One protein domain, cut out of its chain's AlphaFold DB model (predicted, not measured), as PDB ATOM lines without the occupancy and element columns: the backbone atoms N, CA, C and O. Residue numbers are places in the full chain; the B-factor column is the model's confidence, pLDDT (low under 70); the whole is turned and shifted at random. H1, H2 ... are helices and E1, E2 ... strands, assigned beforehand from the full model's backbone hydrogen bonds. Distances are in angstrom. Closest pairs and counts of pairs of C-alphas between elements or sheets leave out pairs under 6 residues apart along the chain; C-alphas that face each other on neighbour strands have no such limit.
ATOM      1  N   ALA A 675     -21.809 -34.740  14.446       81.56
ATOM      2  CA  ALA A 675     -20.570 -34.563  13.694       81.56
ATOM      3  C   ALA A 675     -19.362 -35.271  14.339       81.56
ATOM      4  O   ALA A 675     -18.638 -35.973  13.639       81.56
ATOM      5  N   LEU A 676     -19.157 -35.166  15.660       83.25
ATOM      6  CA  LEU A 676     -18.062 -35.867  16.352       83.25
ATOM      7  C   LEU A 676     -18.268 -37.389  16.398       83.25
ATOM      8  O   LEU A 676     -17.296 -38.138  16.304       83.25
ATOM      9  N   MET A 677     -19.511 -37.868  16.511       85.44
ATOM     10  CA  MET A 677     -19.808 -39.304  16.405       85.44
ATOM     11  C   MET A 677     -19.555 -39.826  14.987       85.44
ATOM     12  O   MET A 677     -18.949 -40.885  14.828       85.44
ATOM     13  N   GLN A 678     -19.947 -39.066  13.960       87.19
ATOM     14  CA  GLN A 678     -19.669 -39.388  12.561       87.19
ATOM     15  C   GLN A 678     -18.162 -39.356  12.270       87.19
ATOM     16  O   GLN A 678     -17.647 -40.293  11.671       87.19
ATOM     17  N   ALA A 679     -17.426 -38.356  12.759       87.56
ATOM     18  CA  ALA A 679     -15.971 -38.278  12.630       87.56
ATOM     19  C   ALA A 679     -15.258 -39.460  13.307       87.56
ATOM     20  O   ALA A 679     -14.344 -40.041  12.724       87.56
ATOM     21  N   ALA A 680     -15.711 -39.881  14.495       87.00
ATOM     22  CA  ALA A 680     -15.198 -41.075  15.168       87.00
ATOM     23  C   ALA A 680     -15.503 -42.362  14.388       87.00
ATOM     24  O   ALA A 680     -14.644 -43.239  14.286       87.00
ATOM     25  N   ALA A 681     -16.706 -42.471  13.814       88.12
ATOM     26  CA  ALA A 681     -17.079 -43.589  12.957       88.12
ATOM     27  C   ALA A 681     -16.180 -43.643  11.712       88.12
ATOM     28  O   ALA A 681     -15.597 -44.686  11.429       88.12
ATOM     29  N   LEU A 682     -15.991 -42.519  11.013       87.19
ATOM     30  CA  LEU A 682     -15.101 -42.431   9.855       87.19
ATOM     31  C   LEU A 682     -13.659 -42.801  10.235       87.19
ATOM     32  O   LEU A 682     -13.102 -43.723   9.647       87.19
ATOM     33  N   LEU A 683     -13.082 -42.172  11.265       89.44
ATOM     34  CA  LEU A 683     -11.708 -42.426  11.711       89.44
ATOM     35  C   LEU A 683     -11.455 -43.905  12.047       89.44
ATOM     36  O   LEU A 683     -10.489 -44.492  11.560       89.44
ATOM     37  N   PHE A 684     -12.297 -44.511  12.888       90.31
ATOM     38  CA  PHE A 684     -12.036 -45.856  13.404       90.31
ATOM     39  C   PHE A 684     -12.516 -46.972  12.469       90.31
ATOM     40  O   PHE A 684     -11.821 -47.982  12.332       90.31
ATOM     41  N   LEU A 685     -13.668 -46.808  11.807       86.62
ATOM     42  CA  LEU A 685     -14.244 -47.844  10.944       86.62
ATOM     43  C   LEU A 685     -13.597 -47.858   9.556       86.62
ATOM     44  O   LEU A 685     -13.367 -48.942   9.024       86.62
ATOM     45  N   HIS A 686     -13.233 -46.701   8.986       86.19
ATOM     46  CA  HIS A 686     -12.521 -46.676   7.702       86.19
ATOM     47  C   HIS A 686     -11.129 -47.307   7.823       86.19
ATOM     48  O   HIS A 686     -10.741 -48.094   6.969       86.19
ATOM     49  N   MET A 687     -10.408 -47.057   8.921       83.12
ATOM     50  CA  MET A 687      -9.131 -47.724   9.216       83.12
ATOM     51  C   MET A 687      -9.279 -49.249   9.361       83.12
ATOM     52  O   MET A 687      -8.414 -50.004   8.918       83.12
ATOM     53  N   GLU A 688     -10.379 -49.739   9.945       85.62
ATOM     54  CA  GLU A 688     -10.644 -51.184  10.027       85.62
ATOM     55  C   GLU A 688     -11.080 -51.781   8.673       85.62
ATOM     56  O   GLU A 688     -10.679 -52.894   8.336       85.62
ATOM     57  N   GLN A 689     -11.800 -51.026   7.839       85.75
ATOM     58  CA  GLN A 689     -12.110 -51.399   6.455       85.75
ATOM     59  C   GLN A 689     -10.847 -51.439   5.572       85.75
ATOM     60  O   GLN A 689     -10.652 -52.394   4.820       85.75
ATOM     61  N   GLN A 690      -9.954 -50.454   5.705       82.25
ATOM     62  CA  GLN A 690      -8.664 -50.397   5.011       82.25
ATOM     63  C   GLN A 690      -7.766 -51.574   5.430       82.25
ATOM     64  O   GLN A 690      -7.165 -52.228   4.578       82.25
ATOM     65  N   GLN A 691      -7.757 -51.930   6.723       80.81
ATOM     66  CA  GLN A 691      -7.129 -53.161   7.219       80.81
ATOM     67  C   GLN A 691      -7.706 -54.414   6.546       80.81
ATOM     68  O   GLN A 691      -6.935 -55.270   6.118       80.81
ATOM     69  N   GLN A 692      -9.036 -54.541   6.460       82.88
ATOM     70  CA  GLN A 692      -9.695 -55.700   5.843       82.88
ATOM     71  C   GLN A 692      -9.334 -55.839   4.357       82.88
ATOM     72  O   GLN A 692      -9.004 -56.936   3.912       82.88
ATOM     73  N   GLN A 693      -9.296 -54.734   3.607       80.44
ATOM     74  CA  GLN A 693      -8.867 -54.727   2.200       80.44
ATOM     75  C   GLN A 693      -7.388 -55.123   2.024       80.44
ATOM     76  O   GLN A 693      -7.030 -55.739   1.022       80.44
ATOM     77  N   GLN A 694      -6.529 -54.834   3.007       71.75
ATOM     78  CA  GLN A 694      -5.101 -55.182   2.989       71.75
ATOM     79  C   GLN A 694      -4.783 -56.595   3.533       71.75
ATOM     80  O   GLN A 694      -3.611 -56.973   3.603       71.75
ATOM     81  N   GLN A 695      -5.782 -57.418   3.893       57.72
ATOM     82  CA  GLN A 695      -5.549 -58.725   4.539       57.72
ATOM     83  C   GLN A 695      -4.749 -59.737   3.705       57.72
ATOM     84  O   GLN A 695      -4.156 -60.643   4.289       57.72
ATOM     85  N   ALA A 696      -4.625 -59.551   2.385       60.19
ATOM     86  CA  ALA A 696      -3.715 -60.339   1.546       60.19
ATOM     87  C   ALA A 696      -2.229 -60.258   1.985       60.19
ATOM     88  O   ALA A 696      -1.450 -61.140   1.638       60.19
ATOM     89  N   GLY A 697      -1.840 -59.225   2.751       58.59
ATOM     90  CA  GLY A 697      -0.476 -59.006   3.258       58.59
ATOM     91  C   GLY A 697      -0.276 -59.195   4.772       58.59
ATOM     92  O   GLY A 697       0.828 -58.980   5.267       58.59
ATOM     93  N   GLY A 698      -1.312 -59.572   5.534       59.31
ATOM     94  CA  GLY A 698      -1.193 -59.967   6.952       59.31
ATOM     95  C   GLY A 698      -0.858 -58.875   7.991       59.31
ATOM     96  O   GLY A 698      -0.781 -59.178   9.184       59.31
ATOM     97  N   SER A 699      -0.678 -57.608   7.608       68.75
ATOM     98  CA  SER A 699      -0.304 -56.522   8.531       68.75
ATOM     99  C   SER A 699      -1.511 -55.889   9.243       68.75
ATOM    100  O   SER A 699      -2.052 -54.878   8.802       68.75
ATOM    101  N   GLN A 700      -1.912 -56.452  10.388       78.94
ATOM    102  CA  GLN A 700      -2.996 -55.897  11.212       78.94
ATOM    103  C   GLN A 700      -2.665 -54.475  11.717       78.94
ATOM    104  O   GLN A 700      -1.606 -54.267  12.319       78.94
ATOM    105  N   ILE A 701      -3.583 -53.516  11.527       84.44
ATOM    106  CA  ILE A 701      -3.535 -52.203  12.195       84.44
ATOM    107  C   ILE A 701      -3.968 -52.392  13.654       84.44
ATOM    108  O   ILE A 701      -4.996 -53.008  13.944       84.44
ATOM    109  N   ARG A 702      -3.169 -51.863  14.577       84.69
ATOM    110  CA  ARG A 702      -3.336 -51.963  16.027       84.69
ATOM    111  C   ARG A 702      -3.407 -50.564  16.627       84.69
ATOM    112  O   ARG A 702      -2.466 -49.783  16.477       84.69
ATOM    113  N   TRP A 703      -4.498 -50.269  17.326       88.19
ATOM    114  CA  TRP A 703      -4.667 -49.010  18.049       88.19
ATOM    115  C   TRP A 703      -4.086 -49.112  19.458       88.19
ATOM    116  O   TRP A 703      -4.319 -50.089  20.171       88.19
ATOM    117  N   TRP A 704      -3.351 -48.087  19.866       88.44
ATOM    118  CA  TRP A 704      -2.775 -47.940  21.197       88.44
ATOM    119  C   TRP A 704      -3.296 -46.664  21.834       88.44
ATOM    120  O   TRP A 704      -3.392 -45.630  21.175       88.44
ATOM    121  N   VAL A 705      -3.592 -46.730  23.129       88.88
ATOM    122  CA  VAL A 705      -4.158 -45.618  23.886       88.88
ATOM    123  C   VAL A 705      -3.341 -45.353  25.135       88.88
ATOM    124  O   VAL A 705      -3.279 -46.187  26.041       88.88
ATOM    125  N   GLN A 706      -2.757 -44.163  25.197       86.94
ATOM    126  CA  GLN A 706      -2.097 -43.635  26.374       86.94
ATOM    127  C   GLN A 706      -3.109 -42.829  27.204       86.94
ATOM    128  O   GLN A 706      -3.541 -41.742  26.816       86.94
ATOM    129  N   ARG A 707      -3.486 -43.361  28.373       75.38
ATOM    130  CA  ARG A 707      -4.217 -42.611  29.407       75.38
ATOM    131  C   ARG A 707      -3.213 -42.178  30.479       75.38
ATOM    132  O   ARG A 707      -2.591 -43.032  31.110       75.38
ATOM    133  N   SER A 708      -3.067 -40.872  30.716       66.56
ATOM    134  CA  SER A 708      -2.012 -40.275  31.567       66.56
ATOM    135  C   SER A 708      -0.572 -40.596  31.110       66.56
ATOM    136  O   SER A 708      -0.348 -41.238  30.085       66.56
ATOM    137  N   GLU A 709       0.437 -40.155  31.864       53.31
ATOM    138  CA  GLU A 709       1.858 -40.320  31.514       53.31
ATOM    139  C   GLU A 709       2.341 -41.780  31.398       53.31
ATOM    140  O   GLU A 709       3.418 -42.006  30.852       53.31
ATOM    141  N   ARG A 710       1.611 -42.771  31.942       53.56
ATOM    142  CA  ARG A 710       2.157 -44.132  32.154       53.56
ATOM    143  C   ARG A 710       1.292 -45.313  31.709       53.56
ATOM    144  O   ARG A 710       1.832 -46.410  31.592       53.56
ATOM    145  N   ALA A 711      -0.010 -45.145  31.461       53.38
ATOM    146  CA  ALA A 711      -0.884 -46.273  31.122       53.38
ATOM    147  C   ALA A 711      -1.108 -46.391  29.606       53.38
ATOM    148  O   ALA A 711      -2.109 -45.918  29.064       53.38
ATOM    149  N   TYR A 712      -0.176 -47.069  28.934       65.06
ATOM    150  CA  TYR A 712      -0.389 -47.603  27.590       65.06
ATOM    151  C   TYR A 712      -1.321 -48.816  27.664       65.06
ATOM    152  O   TYR A 712      -0.970 -49.851  28.228       65.06
ATOM    153  N   SER A 713      -2.508 -48.695  27.079       63.41
ATOM    154  CA  SER A 713      -3.445 -49.802  26.867       63.41
ATOM    155  C   SER A 713      -3.589 -50.076  25.370       63.41
ATOM    156  O   SER A 713      -3.637 -49.153  24.558       63.41
ATOM    157  N   GLY A 714      -3.603 -51.351  24.996       63.94
ATOM    158  CA  GLY A 714      -3.611 -51.801  23.606       63.94
ATOM    159  C   GLY A 714      -2.976 -53.192  23.459       63.94
ATOM    160  O   GLY A 714      -2.417 -53.710  24.427       63.94
ATOM    161  N   PRO A 715      -3.051 -53.808  22.267       72.69
ATOM    162  CA  PRO A 715      -3.655 -53.266  21.050       72.69
ATOM    163  C   PRO A 715      -5.186 -53.440  20.987       72.69
ATOM    164  O   PRO A 715      -5.695 -54.524  21.262       72.69
ATOM    165  N   PHE A 716      -5.904 -52.403  20.549       84.75
ATOM    166  CA  PHE A 716      -7.346 -52.423  20.260       84.75
ATOM    167  C   PHE A 716      -7.634 -52.496  18.744       84.75
ATOM    168  O   PHE A 716      -6.787 -52.117  17.927       84.75
ATOM    169  N   SER A 717      -8.841 -52.935  18.365       86.56
ATOM    170  CA  SER A 717      -9.399 -52.758  17.007       86.56
ATOM    171  C   SER A 717     -10.123 -51.411  16.846       86.56
ATOM    172  O   SER A 717     -10.415 -50.737  17.834       86.56
ATOM    173  N   GLY A 718     -10.447 -51.011  15.613       86.38
ATOM    174  CA  GLY A 718     -11.226 -49.796  15.340       86.38
ATOM    175  C   GLY A 718     -12.639 -49.880  15.923       86.38
ATOM    176  O   GLY A 718     -13.080 -48.960  16.606       86.38
ATOM    177  N   MET A 719     -13.310 -51.025  15.781       86.38
ATOM    178  CA  MET A 719     -14.592 -51.307  16.437       86.38
ATOM    179  C   MET A 719     -14.521 -51.150  17.963       86.38
ATOM    180  O   MET A 719     -15.434 -50.579  18.557       86.38
ATOM    181  N   GLN A 720     -13.443 -51.609  18.608       86.50
ATOM    182  CA  GLN A 720     -13.245 -51.428  20.053       86.50
ATOM    183  C   GLN A 720     -12.991 -49.961  20.423       86.50
ATOM    184  O   GLN A 720     -13.524 -49.490  21.431       86.50
ATOM    185  N   MET A 721     -12.227 -49.230  19.603       87.44
ATOM    186  CA  MET A 721     -12.004 -47.793  19.779       87.44
ATOM    187  C   MET A 721     -13.315 -47.002  19.683       87.44
ATOM    188  O   MET A 721     -13.629 -46.220  20.579       87.44
ATOM    189  N   TYR A 722     -14.118 -47.274  18.653       88.88
ATOM    190  CA  TYR A 722     -15.415 -46.641  18.421       88.88
ATOM    191  C   TYR A 722     -16.431 -46.972  19.524       88.88
ATOM    192  O   TYR A 722     -17.016 -46.064  20.111       88.88
ATOM    193  N   GLN A 723     -16.582 -48.251  19.894       88.25
ATOM    194  CA  GLN A 723     -17.455 -48.657  21.005       88.25
ATOM    195  C   GLN A 723     -17.048 -47.998  22.326       88.25
ATOM    196  O   GLN A 723     -17.917 -47.577  23.084       88.25
ATOM    197  N   SER A 724     -15.745 -47.881  22.598       86.56
ATOM    198  CA  SER A 724     -15.232 -47.211  23.798       86.56
ATOM    199  C   SER A 724     -15.462 -45.698  23.768       86.56
ATOM    200  O   SER A 724     -15.767 -45.117  24.804       86.56
ATOM    201  N   TYR A 725     -15.372 -45.048  22.605       85.25
ATOM    202  CA  TYR A 725     -15.691 -43.622  22.459       85.25
ATOM    203  C   TYR A 725     -17.184 -43.319  22.681       85.25
ATOM    204  O   TYR A 725     -17.518 -42.295  23.276       85.25
ATOM    205  N   LEU A 726     -18.073 -44.233  22.278       86.00
ATOM    206  CA  LEU A 726     -19.524 -44.121  22.472       86.00
ATOM    207  C   LEU A 726     -20.021 -44.468  23.890       86.00
ATOM    208  O   LEU A 726     -21.222 -44.359  24.143       86.00
ATOM    209  N   GLN A 727     -19.169 -44.912  24.823       82.88
ATOM    210  CA  GLN A 727     -19.670 -45.326  26.140       82.88
ATOM    211  C   GLN A 727     -20.203 -44.135  26.955       82.88
ATOM    212  O   GLN A 727     -19.492 -43.143  27.119       82.88
ATOM    213  N   PRO A 728     -21.402 -44.243  27.563       63.62
ATOM    214  CA  PRO A 728     -21.967 -43.173  28.386       63.62
ATOM    215  C   PRO A 728     -21.259 -43.021  29.743       63.62
ATOM    216  O   PRO A 728     -21.453 -42.023  30.425       63.62
ATOM    217  N   ALA A 729     -20.448 -44.000  30.158       63.81
ATOM    218  CA  ALA A 729     -19.703 -43.980  31.413       63.81
ATOM    219  C   ALA A 729     -18.382 -43.190  31.263       63.81
ATOM    220  O   ALA A 729     -17.456 -43.707  30.626       63.81
ATOM    221  N   PRO A 730     -18.208 -42.006  31.894       60.81
ATOM    222  CA  PRO A 730     -17.042 -41.143  31.646       60.81
ATOM    223  C   PRO A 730     -15.689 -41.786  31.980       60.81
ATOM    224  O   PRO A 730     -14.682 -41.482  31.355       60.81
ATOM    225  N   HIS A 731     -15.662 -42.721  32.937       60.62
ATOM    226  CA  HIS A 731     -14.450 -43.446  33.329       60.62
ATOM    227  C   HIS A 731     -14.033 -44.539  32.323       60.62
ATOM    228  O   HIS A 731     -12.863 -44.927  32.280       60.62
ATOM    229  N   MET A 732     -14.966 -45.040  31.504       61.06
ATOM    230  CA  MET A 732     -14.669 -46.002  30.436       61.06
ATOM    231  C   MET A 732     -14.484 -45.318  29.079       61.06
ATOM    232  O   MET A 732     -13.647 -45.775  28.300       61.06
ATOM    233  N   ARG A 733     -15.190 -44.207  28.828       76.25
ATOM    234  CA  ARG A 733     -15.084 -43.412  27.601       76.25
ATOM    235  C   ARG A 733     -13.648 -42.937  27.337       76.25
ATOM    236  O   ARG A 733     -12.887 -42.669  28.266       76.25
ATOM    237  N   PHE A 734     -13.269 -42.830  26.063       82.50
ATOM    238  CA  PHE A 734     -12.091 -42.051  25.671       82.50
ATOM    239  C   PHE A 734     -12.476 -40.569  25.607       82.50
ATOM    240  O   PHE A 734     -13.334 -40.187  24.813       82.50
ATOM    241  N   THR A 735     -11.874 -39.757  26.475       80.88
ATOM    242  CA  THR A 735     -12.030 -38.296  26.496       80.88
ATOM    243  C   THR A 735     -11.174 -37.638  25.417       80.88
ATOM    244  O   THR A 735     -10.221 -38.240  24.925       80.88
ATOM    245  N   ASP A 736     -11.448 -36.383  25.077       76.94
ATOM    246  CA  ASP A 736     -10.816 -35.721  23.925       76.94
ATOM    247  C   ASP A 736      -9.311 -35.432  24.118       76.94
ATOM    248  O   ASP A 736      -8.562 -35.314  23.146       76.94
ATOM    249  N   GLY A 737      -8.847 -35.403  25.375       79.94
ATOM    250  CA  GLY A 737      -7.430 -35.392  25.765       79.94
ATOM    251  C   GLY A 737      -6.763 -36.779  25.819       79.94
ATOM    252  O   GLY A 737      -5.614 -36.892  26.242       79.94
ATOM    253  N   THR A 738      -7.462 -37.849  25.426       87.31
ATOM    254  CA  THR A 738      -6.889 -39.199  25.316       87.31
ATOM    255  C   THR A 738      -5.851 -39.224  24.199       87.31
ATOM    256  O   THR A 738      -6.151 -38.859  23.067       87.31
ATOM    257  N   LEU A 739      -4.643 -39.701  24.495       89.38
ATOM    258  CA  LEU A 739      -3.567 -39.831  23.518       89.38
ATOM    259  C   LEU A 739      -3.674 -41.178  22.783       89.38
ATOM    260  O   LEU A 739      -3.759 -42.230  23.418       89.38
ATOM    261  N   ILE A 740      -3.661 -41.163  21.448       89.81
ATOM    262  CA  ILE A 740      -3.894 -42.338  20.589       89.81
ATOM    263  C   ILE A 740      -2.805 -42.457  19.520       89.81
ATOM    264  O   ILE A 740      -2.458 -41.471  18.877       89.81
ATOM    265  N   ALA A 741      -2.315 -43.675  19.290       89.31
ATOM    266  CA  ALA A 741      -1.432 -44.026  18.179       89.31
ATOM    267  C   ALA A 741      -2.003 -45.216  17.388       89.31
ATOM    268  O   ALA A 741      -2.591 -46.131  17.968       89.31
ATOM    269  N   ALA A 742      -1.784 -45.243  16.073       88.44
ATOM    270  CA  ALA A 742      -2.085 -46.389  15.214       88.44
ATOM    271  C   ALA A 742      -0.783 -46.962  14.642       88.44
ATOM    272  O   ALA A 742       0.036 -46.212  14.110       88.44
ATOM    273  N   MET A 743      -0.595 -48.282  14.728       86.56
ATOM    274  CA  MET A 743       0.566 -48.963  14.143       86.56
ATOM    275  C   MET A 743       0.172 -50.144  13.262       86.56
ATOM    276  O   MET A 743      -0.759 -50.875  13.589       86.56
ATOM    277  N   SER A 744       0.916 -50.379  12.184       86.12
ATOM    278  CA  SER A 744       0.744 -51.520  11.277       86.12
ATOM    279  C   SER A 744       1.851 -52.567  11.468       86.12
ATOM    280  O   SER A 744       3.021 -52.247  11.682       86.12
ATOM    281  N   GLY A 745       1.484 -53.853  11.409       72.69
ATOM    282  CA  GLY A 745       2.452 -54.960  11.332       72.69
ATOM    283  C   GLY A 745       3.261 -55.262  12.605       72.69
ATOM    284  O   GLY A 745       4.304 -55.901  12.513       72.69
ATOM    285  N   GLY A 746       2.807 -54.819  13.784       65.31
ATOM    286  CA  GLY A 746       3.479 -55.096  15.065       65.31
ATOM    287  C   GLY A 746       3.399 -56.565  15.499       65.31
ATOM    288  O   GLY A 746       2.320 -57.168  15.476       65.31
ATOM    289  N   THR A 747       4.533 -57.101  15.958       57.44
ATOM    290  CA  THR A 747       4.811 -58.518  16.273       57.44
ATOM    291  C   THR A 747       4.078 -59.085  17.494       57.44
ATOM    292  O   THR A 747       4.161 -60.283  17.760       57.44
ATOM    293  N   GLY A 748       3.307 -58.257  18.200       55.38
ATOM    294  CA  GLY A 748       2.347 -58.683  19.219       55.38
ATOM    295  C   GLY A 748       2.735 -58.263  20.636       55.38
ATOM    296  O   GLY A 748       3.667 -58.792  21.234       55.38
ATOM    297  N   GLY A 749       1.970 -57.324  21.201       57.00
ATOM    298  CA  GLY A 749       1.930 -57.005  22.635       57.00
ATOM    299  C   GLY A 749       3.156 -56.316  23.255       57.00
ATOM    300  O   GLY A 749       2.987 -55.632  24.258       57.00
ATOM    301  N   ARG A 750       4.364 -56.465  22.697       58.53
ATOM    302  CA  ARG A 750       5.598 -55.844  23.226       58.53
ATOM    303  C   ARG A 750       5.965 -54.515  22.576       58.53
ATOM    304  O   ARG A 750       6.607 -53.690  23.219       58.53
ATOM    305  N   ASP A 751       5.545 -54.314  21.334       71.06
ATOM    306  CA  ASP A 751       5.896 -53.144  20.531       71.06
ATOM    307  C   ASP A 751       4.994 -51.958  20.920       71.06
ATOM    308  O   ASP A 751       4.000 -51.670  20.254       71.06
ATOM    309  N   VAL A 752       5.298 -51.312  22.048       76.81
ATOM    310  CA  VAL A 752       4.632 -50.069  22.473       76.81
ATOM    311  C   VAL A 752       5.136 -48.920  21.584       76.81
ATOM    312  O   VAL A 752       6.353 -48.786  21.432       76.81
ATOM    313  N   PRO A 753       4.262 -48.077  21.000       80.25
ATOM    314  CA  PRO A 753       4.709 -46.950  20.186       80.25
ATOM    315  C   PRO A 753       5.531 -45.944  21.017       80.25
ATOM    316  O   PRO A 753       5.259 -45.768  22.208       80.25
ATOM    317  N   PRO A 754       6.494 -45.222  20.418       80.88
ATOM    318  CA  PRO A 754       7.179 -44.124  21.097       80.88
ATOM    319  C   PRO A 754       6.177 -43.008  21.429       80.88
ATOM    320  O   PRO A 754       5.256 -42.755  20.657       80.88
ATOM    321  N   SER A 755       6.356 -42.285  22.538       81.06
ATOM    322  CA  SER A 755       5.339 -41.345  23.055       81.06
ATOM    323  C   SER A 755       4.924 -40.229  22.076       81.06
ATOM    324  O   SER A 755       3.828 -39.697  22.193       81.06
ATOM    325  N   ARG A 756       5.754 -39.906  21.072       79.94
ATOM    326  CA  ARG A 756       5.448 -38.936  19.998       79.94
ATOM    327  C   ARG A 756       4.651 -39.496  18.809       79.94
ATOM    328  O   ARG A 756       4.251 -38.733  17.938       79.94
ATOM    329  N   ALA A 757       4.460 -40.814  18.743       84.31
ATOM    330  CA  ALA A 757       3.529 -41.449  17.808       84.31
ATOM    331  C   ALA A 757       2.066 -41.260  18.244       84.31
ATOM    332  O   ALA A 757       1.154 -41.552  17.471       84.31
ATOM    333  N   PHE A 758       1.845 -40.799  19.480       88.25
ATOM    334  CA  PHE A 758       0.527 -40.529  20.023       88.25
ATOM    335  C   PHE A 758       0.076 -39.096  19.734       88.25
ATOM    336  O   PHE A 758       0.846 -38.144  19.843       88.25
ATOM    337  N   VAL A 759      -1.208 -38.962  19.418       89.31
ATOM    338  CA  VAL A 759      -1.891 -37.709  19.085       89.31
ATOM    339  C   VAL A 759      -3.151 -37.589  19.953       89.31
ATOM    340  O   VAL A 759      -3.784 -38.616  20.212       89.31
ATOM    341  N   PRO A 760      -3.553 -36.390  20.415       89.50
ATOM    342  CA  PRO A 760      -4.837 -36.198  21.091       89.50
ATOM    343  C   PRO A 760      -6.028 -36.648  20.234       89.50
ATOM    344  O   PRO A 760      -6.092 -36.349  19.041       89.50
ATOM    345  N   LEU A 761      -6.994 -37.331  20.851       89.75
ATOM    346  CA  LEU A 761      -8.214 -37.802  20.192       89.75
ATOM    347  C   LEU A 761      -9.008 -36.653  19.557       89.75
ATOM    348  O   LEU A 761      -9.426 -36.791  18.414       89.75
ATOM    349  N   SER A 762      -9.146 -35.519  20.253       88.19
ATOM    350  CA  SER A 762      -9.701 -34.259  19.718       88.19
ATOM    351  C   SER A 762      -9.171 -33.945  18.318       88.19
ATOM    352  O   SER A 762      -9.934 -33.899  17.357       88.19
ATOM    353  N   ALA A 763      -7.850 -33.823  18.198       87.25
ATOM    354  CA  ALA A 763      -7.173 -33.514  16.947       87.25
ATOM    355  C   ALA A 763      -7.383 -34.597  15.867       87.25
ATOM    356  O   ALA A 763      -7.512 -34.282  14.688       87.25
ATOM    357  N   LEU A 764      -7.465 -35.880  16.239       90.56
ATOM    358  CA  LEU A 764      -7.762 -36.951  15.279       90.56
ATOM    359  C   LEU A 764      -9.215 -36.926  14.777       90.56
ATOM    360  O   LEU A 764      -9.459 -37.226  13.609       90.56
ATOM    361  N   LEU A 765     -10.176 -36.564  15.630       91.19
ATOM    362  CA  LEU A 765     -11.581 -36.388  15.247       91.19
ATOM    363  C   LEU A 765     -11.765 -35.145  14.371       91.19
ATOM    364  O   LEU A 765     -12.490 -35.178  13.381       91.19
ATOM    365  N   GLU A 766     -11.061 -34.067  14.694       89.06
ATOM    366  CA  GLU A 766     -11.046 -32.832  13.922       89.06
ATOM    367  C   GLU A 766     -10.419 -33.034  12.535       89.06
ATOM    368  O   GLU A 766     -11.030 -32.666  11.528       89.06
ATOM    369  N   ALA A 767      -9.285 -33.735  12.445       88.56
ATOM    370  CA  ALA A 767      -8.724 -34.180  11.170       88.56
ATOM    371  C   ALA A 767      -9.736 -35.024  10.367       88.56
ATOM    372  O   ALA A 767      -9.881 -34.819   9.161       88.56
ATOM    373  N   ALA A 768     -10.507 -35.896  11.029       90.75
ATOM    374  CA  ALA A 768     -11.536 -36.709  10.381       90.75
ATOM    375  C   ALA A 768     -12.755 -35.902   9.891       90.75
ATOM    376  O   ALA A 768     -13.295 -36.242   8.837       90.75
ATOM    377  N   THR A 769     -13.152 -34.808  10.558       89.38
ATOM    378  CA  THR A 769     -14.162 -33.875   9.999       89.38
ATOM    379  C   THR A 769     -13.667 -33.170   8.733       89.38
ATOM    380  O   THR A 769     -14.450 -32.955   7.813       89.38
ATOM    381  N   HIS A 770     -12.359 -32.905   8.640       87.88
ATOM    382  CA  HIS A 770     -11.696 -32.351   7.455       87.88
ATOM    383  C   HIS A 770     -11.351 -33.415   6.394       87.88
ATOM    384  O   HIS A 770     -10.672 -33.111   5.415       87.88
ATOM    385  N   GLY A 771     -11.793 -34.665   6.573       89.62
ATOM    386  CA  GLY A 771     -11.596 -35.737   5.602       89.62
ATOM    387  C   GLY A 771     -10.262 -36.488   5.695       89.62
ATOM    388  O   GLY A 771      -9.911 -37.173   4.736       89.62
ATOM    389  N   TYR A 772      -9.528 -36.408   6.812       91.06
ATOM    390  CA  TYR A 772      -8.237 -37.081   7.018       91.06
ATOM    391  C   TYR A 772      -8.272 -38.155   8.122       91.06
ATOM    392  O   TYR A 772      -8.809 -37.931   9.204       91.06
ATOM    393  N   CYS A 773      -7.602 -39.291   7.909       91.19
ATOM    394  CA  CYS A 773      -7.280 -40.271   8.955       91.19
ATOM    395  C   CYS A 773      -5.792 -40.253   9.332       91.19
ATOM    396  O   CYS A 773      -4.941 -39.834   8.549       91.19
ATOM    397  N   LEU A 774      -5.460 -40.746  10.531       89.62
ATOM    398  CA  LEU A 774      -4.075 -40.992  10.951       89.62
ATOM    399  C   LEU A 774      -3.478 -42.151  10.140       89.62
ATOM    400  O   LEU A 774      -3.998 -43.262  10.205       89.62
ATOM    401  N   LEU A 775      -2.365 -41.927   9.439       89.88
ATOM    402  CA  LEU A 775      -1.677 -42.995   8.712       89.88
ATOM    403  C   LEU A 775      -0.986 -43.949   9.716       89.88
ATOM    404  O   LEU A 775      -0.196 -43.475  10.538       89.88
ATOM    405  N   PRO A 776      -1.244 -45.276   9.690       85.75
ATOM    406  CA  PRO A 776      -0.635 -46.209  10.638       85.75
ATOM    407  C   PRO A 776       0.888 -46.279  10.492       85.75
ATOM    408  O   PRO A 776       1.398 -46.634   9.428       85.75
ATOM    409  N   LEU A 777       1.618 -46.032  11.580       84.88
ATOM    410  CA  LEU A 777       3.078 -46.142  11.594       84.88
ATOM    411  C   LEU A 777       3.511 -47.617  11.507       84.88
ATOM    412  O   LEU A 777       3.081 -48.419  12.344       84.88
ATOM    413  N   PRO A 778       4.380 -48.014  10.560       82.56
ATOM    414  CA  PRO A 778       4.921 -49.367  10.534       82.56
ATOM    415  C   PRO A 778       5.706 -49.661  11.815       82.56
ATOM    416  O   PRO A 778       6.549 -48.871  12.238       82.56
ATOM    417  N   ALA A 779       5.469 -50.818  12.436       75.38
ATOM    418  CA  ALA A 779       6.094 -51.157  13.719       75.38
ATOM    419  C   ALA A 779       7.636 -51.224  13.660       75.38
ATOM    420  O   ALA A 779       8.307 -50.971  14.659       75.38
ATOM    421  N   LYS A 780       8.205 -51.510  12.478       75.06
ATOM    422  CA  LYS A 780       9.655 -51.440  12.222       75.06
ATOM    423  C   LYS A 780      10.187 -50.013  12.381       75.06
ATOM    424  O   LYS A 780      11.203 -49.807  13.040       75.06
ATOM    425  N   ASP A 781       9.464 -49.043  11.837       72.81
ATOM    426  CA  ASP A 781       9.841 -47.630  11.848       72.81
ATOM    427  C   ASP A 781       9.603 -47.034  13.239       72.81
ATOM    428  O   ASP A 781      10.424 -46.265  13.734       72.81
ATOM    429  N   ALA A 782       8.525 -47.462  13.913       67.38
ATOM    430  CA  ALA A 782       8.224 -47.129  15.306       67.38
ATOM    431  C   ALA A 782       9.373 -47.499  16.267       67.38
ATOM    432  O   ALA A 782       9.656 -46.743  17.197       67.38
ATOM    433  N   ALA A 783      10.069 -48.614  16.020       64.25
ATOM    434  CA  ALA A 783      11.219 -49.051  16.812       64.25
ATOM    435  C   ALA A 783      12.515 -48.260  16.531       64.25
ATOM    436  O   ALA A 783      13.385 -48.189  17.397       64.25
ATOM    437  N   PRO A 792       3.994 -37.591  12.824       84.69
ATOM    438  CA  PRO A 792       2.818 -38.359  12.419       84.69
ATOM    439  C   PRO A 792       2.188 -37.768  11.150       84.69
ATOM    440  O   PRO A 792       2.066 -36.547  11.005       84.69
ATOM    441  N   GLN A 793       1.803 -38.646  10.229       90.00
ATOM    442  CA  GLN A 793       1.205 -38.293   8.943       90.00
ATOM    443  C   GLN A 793      -0.288 -38.617   8.936       90.00
ATOM    444  O   GLN A 793      -0.755 -39.501   9.654       90.00
ATOM    445  N   ALA A 794      -1.029 -37.897   8.106       91.06
ATOM    446  CA  ALA A 794      -2.447 -38.082   7.873       91.06
ATOM    447  C   ALA A 794      -2.701 -38.337   6.385       91.06
ATOM    448  O   ALA A 794      -2.032 -37.745   5.539       91.06
ATOM    449  N   GLN A 795      -3.667 -39.197   6.069       91.62
ATOM    450  CA  GLN A 795      -4.105 -39.472   4.703       91.62
ATOM    451  C   GLN A 795      -5.533 -38.961   4.500       91.62
ATOM    452  O   GLN A 795      -6.418 -39.270   5.294       91.62
ATOM    453  N   HIS A 796      -5.773 -38.195   3.436       92.31
ATOM    454  CA  HIS A 796      -7.120 -37.751   3.080       92.31
ATOM    455  C   HIS A 796      -7.925 -38.903   2.453       92.31
ATOM    456  O   HIS A 796      -7.490 -39.478   1.456       92.31
ATOM    457  N   PHE A 797      -9.127 -39.193   2.966       86.31
ATOM    458  CA  PHE A 797      -9.969 -40.325   2.546       86.31
ATOM    459  C   PHE A 797     -10.235 -40.354   1.029       86.31
ATOM    460  O   PHE A 797     -10.098 -41.393   0.395       86.31
ATOM    461  N   THR A 798     -10.619 -39.214   0.441       85.94
ATOM    462  CA  THR A 798     -11.029 -39.131  -0.976       85.94
ATOM    463  C   THR A 798      -9.870 -39.020  -1.971       85.94
ATOM    464  O   THR A 798      -9.875 -39.712  -2.982       85.94
ATOM    465  N   SER A 799      -8.887 -38.143  -1.728       89.94
ATOM    466  CA  SER A 799      -7.768 -37.905  -2.656       89.94
ATOM    467  C   SER A 799      -6.568 -38.831  -2.431       89.94
ATOM    468  O   SER A 799      -5.639 -38.825  -3.233       89.94
ATOM    469  N   GLY A 800      -6.538 -39.581  -1.323       88.25
ATOM    470  CA  GLY A 800      -5.398 -40.405  -0.918       88.25
ATOM    471  C   GLY A 800      -4.147 -39.610  -0.519       88.25
ATOM    472  O   GLY A 800      -3.135 -40.225  -0.178       88.25
ATOM    473  N   ALA A 801      -4.201 -38.272  -0.550       89.44
ATOM    474  CA  ALA A 801      -3.063 -37.394  -0.304       89.44
ATOM    475  C   ALA A 801      -2.531 -37.556   1.126       89.44
ATOM    476  O   ALA A 801      -3.297 -37.478   2.089       89.44
ATOM    477  N   VAL A 802      -1.218 -37.765   1.255       91.19
ATOM    478  CA  VAL A 802      -0.531 -37.922   2.543       91.19
ATOM    479  C   VAL A 802       0.181 -36.622   2.903       91.19
ATOM    480  O   VAL A 802       1.000 -36.123   2.135       91.19
ATOM    481  N   VAL A 803      -0.117 -36.094   4.086       91.12
ATOM    482  CA  VAL A 803       0.427 -34.834   4.614       91.12
ATOM    483  C   VAL A 803       0.889 -35.017   6.064       91.12
ATOM    484  O   VAL A 803       0.352 -35.866   6.778       91.12
ATOM    485  N   PRO A 804       1.866 -34.240   6.565       89.44
ATOM    486  CA  PRO A 804       2.132 -34.157   7.998       89.44
ATOM    487  C   PRO A 804       0.860 -33.747   8.749       89.44
ATOM    488  O   PRO A 804       0.235 -32.743   8.415       89.44
ATOM    489  N   LEU A 805       0.492 -34.475   9.803       85.88
ATOM    490  CA  LEU A 805      -0.734 -34.204  10.559       85.88
ATOM    491  C   LEU A 805      -0.723 -32.797  11.190       85.88
ATOM    492  O   LEU A 805      -1.757 -32.145  11.268       85.88
ATOM    493  N   GLN A 806       0.458 -32.272  11.535       85.62
ATOM    494  CA  GLN A 806       0.636 -30.880  11.972       85.62
ATOM    495  C   GLN A 806       0.236 -29.822  10.928       85.62
ATOM    496  O   GLN A 806       0.016 -28.683  11.320       85.62
ATOM    497  N   GLN A 807       0.164 -30.153   9.631       86.44
ATOM    498  CA  GLN A 807      -0.325 -29.236   8.592       86.44
ATOM    499  C   GLN A 807      -1.858 -29.231   8.536       86.44
ATOM    500  O   GLN A 807      -2.448 -28.156   8.493       86.44
ATOM    501  N   VAL A 808      -2.505 -30.400   8.642       84.19
ATOM    502  CA  VAL A 808      -3.977 -30.507   8.773       84.19
ATOM    503  C   VAL A 808      -4.457 -29.752  10.014       84.19
ATOM    504  O   VAL A 808      -5.405 -28.977   9.961       84.19
ATOM    505  N   LEU A 809      -3.749 -29.931  11.129       80.25
ATOM    506  CA  LEU A 809      -4.089 -29.328  12.415       80.25
ATOM    507  C   LEU A 809      -3.645 -27.864  12.563       80.25
ATOM    508  O   LEU A 809      -3.930 -27.252  13.588       80.25
ATOM    509  N   GLN A 810      -2.931 -27.282  11.594       73.88
ATOM    510  CA  GLN A 810      -2.272 -25.984  11.788       73.88
ATOM    511  C   GLN A 810      -3.247 -24.800  11.857       73.88
ATOM    512  O   GLN A 810      -2.942 -23.803  12.513       73.88
ATOM    513  N   ALA A 811      -4.413 -24.919  11.214       59.97
ATOM    514  CA  ALA A 811      -5.510 -23.965  11.341       59.97
ATOM    515  C   ALA A 811      -6.262 -24.122  12.685       59.97
ATOM    516  O   ALA A 811      -6.258 -23.164  13.466       59.97
ATOM    517  N   PRO A 812      -6.832 -25.294  13.038       56.25
ATOM    518  CA  PRO A 812      -7.599 -25.420  14.277       56.25
ATOM    519  C   PRO A 812      -6.755 -25.361  15.559       56.25
ATOM    520  O   PRO A 812      -7.202 -24.779  16.545       56.25
ATOM    521  N   LEU A 813      -5.504 -25.851  15.577       54.44
ATOM    522  CA  LEU A 813      -4.649 -25.698  16.767       54.44
ATOM    523  C   LEU A 813      -4.380 -24.226  17.093       54.44
ATOM    524  O   LEU A 813      -4.260 -23.886  18.268       54.44
ATOM    525  N   GLN A 814      -4.324 -23.335  16.097       58.91
ATOM    526  CA  GLN A 814      -4.221 -21.899  16.365       58.91
ATOM    527  C   GLN A 814      -5.493 -21.347  17.015       58.91
ATOM    528  O   GLN A 814      -5.379 -20.540  17.934       58.91
ATOM    529  N   GLN A 815      -6.682 -21.815  16.622       55.91
ATOM    530  CA  GLN A 815      -7.932 -21.464  17.305       55.91
ATOM    531  C   GLN A 815      -7.959 -22.021  18.739       55.91
ATOM    532  O   GLN A 815      -8.257 -21.280  19.674       55.91
ATOM    533  N   TYR A 816      -7.551 -23.276  18.951       50.31
ATOM    534  CA  TYR A 816      -7.474 -23.887  20.284       50.31
ATOM    535  C   TYR A 816      -6.488 -23.157  21.217       50.31
ATOM    536  O   TYR A 816      -6.821 -22.847  22.363       50.31
ATOM    537  N   TYR A 817      -5.293 -22.805  20.730       49.75
ATOM    538  CA  TYR A 817      -4.314 -22.036  21.505       49.75
ATOM    539  C   TYR A 817      -4.698 -20.562  21.698       49.75
ATOM    540  O   TYR A 817      -4.238 -19.958  22.669       49.75
ATOM    541  N   GLN A 818      -5.537 -19.977  20.837       53.97
ATOM    542  CA  GLN A 818      -6.152 -18.666  21.087       53.97
ATOM    543  C   GLN A 818      -7.260 -18.759  22.146       53.97
ATOM    544  O   GLN A 818      -7.299 -17.925  23.044       53.97
ATOM    545  N   LEU A 819      -8.092 -19.805  22.120       52.75
ATOM    546  CA  LEU A 819      -9.134 -20.044  23.128       52.75
ATOM    547  C   LEU A 819      -8.556 -20.318  24.529       52.75
ATOM    548  O   LEU A 819      -9.124 -19.859  25.518       52.75
TER     549      LEU A 819
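What this domain is: This is residues 675 to 783 and 792 to 819 of the 854 residues of an uncharacterized protein of Scenedesmus sp. NREL 46B-D3 (UniProt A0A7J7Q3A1). Look for two small three-stranded sheets, E2-E1-E3 and E4-E5-E6, with the long helix H1 running past both. H2 and H3 pack on H1, H2 nearly lengthwise and H3 crosswise, E3 lies near the middle of the whole, and residues 814 to 819 of H6 stick out. The printed part has 137 residues with six named helices and six named strands, in the order H1 E1 E2 H2 E3 H3 E4 H4 E5 E6 H5 H6. Both sheets are antiparallel, in the orders just named, and the class is mixed, helices and strands. The whole is compact, with a radius of gyration of the C-alphas of 14.2 A, and spans 43 by 37 by 27 A.

How they stand to each other: Start at H1, residues 675 to 693, and go on to E1, residues 701 to 707, E2, residues 711 to 716, and E3, residues 739 to 744. E1 and E2 are a hairpin, antiparallel; N 705 and O 713 are within hydrogen-bond range at 2.8 A. E1, the inner strand, is also antiparallel to E3, with N 704 and O 741 within hydrogen-bond range at 2.8 A. H1 only grazes this sheet, with its residues 684 to 692. H2, residues 718 to 725, touches residues 680 to 688 of H1 alone, at a shallow tilt of 20 degrees, opposite ways; their closest C-alphas are those of Phe 684 and Gly 718, 4.5 A apart. E2, H2 and E3 make a split strand-helix-strand unit, two strands running the same way with E1 between them in the sheet, and its crossover is right-handed. H3, residues 761 to 769, touches residues 675 to 683 of H1 alone, about perpendicular at 84 degrees; the closest C-alphas are those of Ala 679 and Ala 768, 5.2 A apart. Next find E4, residues 772 to 774, E5, residues 793 to 796, and E6, residues 802 to 804. E4 and E5 are antiparallel, with N 773 and O 795 within hydrogen-bond range at 2.9 A. E5 and E6 are a hairpin, with N 794 and O 803 within hydrogen-bond range at 2.8 A. H1 only grazes this second sheet too, with its residues 679 to 687. H5, residues 805 to 808, is on it at a height of 7.7 A, only just over E5, on which 3 of its 4 C-alphas fall, and on the same face as H3. H4, residues 779 to 783, only grazes the first sheet; the closest C-alphas of E3 and H4 are those of Ser 744 and Ala 779, 5.9 A apart. H6, residues 812 to 819, is near H3, with 5 pairs of C-alphas within 10 A, and apart from H5. Every O i to N i+4 pair is within hydrogen-bond range in H2, H3, H4 and H6, and 14 of 15 are in H1; H5 is too short for such a pair.

Where its parts are: Find C-alpha 675 at (-20.570, -34.563, 13.694); from there H1 runs 26.0 A to C-alpha 693. E1 runs 19.7 A, E2 14.1 A, H2 10.4 A and E3 17.5 A, ending at C-alpha 744 at (0.744, -51.520, 11.277). H3 runs 12.4 A, E5 10.2 A and H6 10.5 A, ending at C-alpha 819 at (-9.134, -20.044, 23.128). The shorter E4, H4, E6 and H5 measure 6.9, 6.3, 7.1 and 5.2 A.

The domain as a whole: The two C-alphas farthest apart are those of Ala 696 and Gln 818, 46.1 A. Residues 784 to 791 are not printed, and C-alphas 783 and 792 are 14.3 A apart across this cut. The links from H2 to E3 and from E3 to H3 are long. The mean pLDDT of the printed part is 78.9; residues 708 to 714 and 811 to 819 are among the 33 under 70.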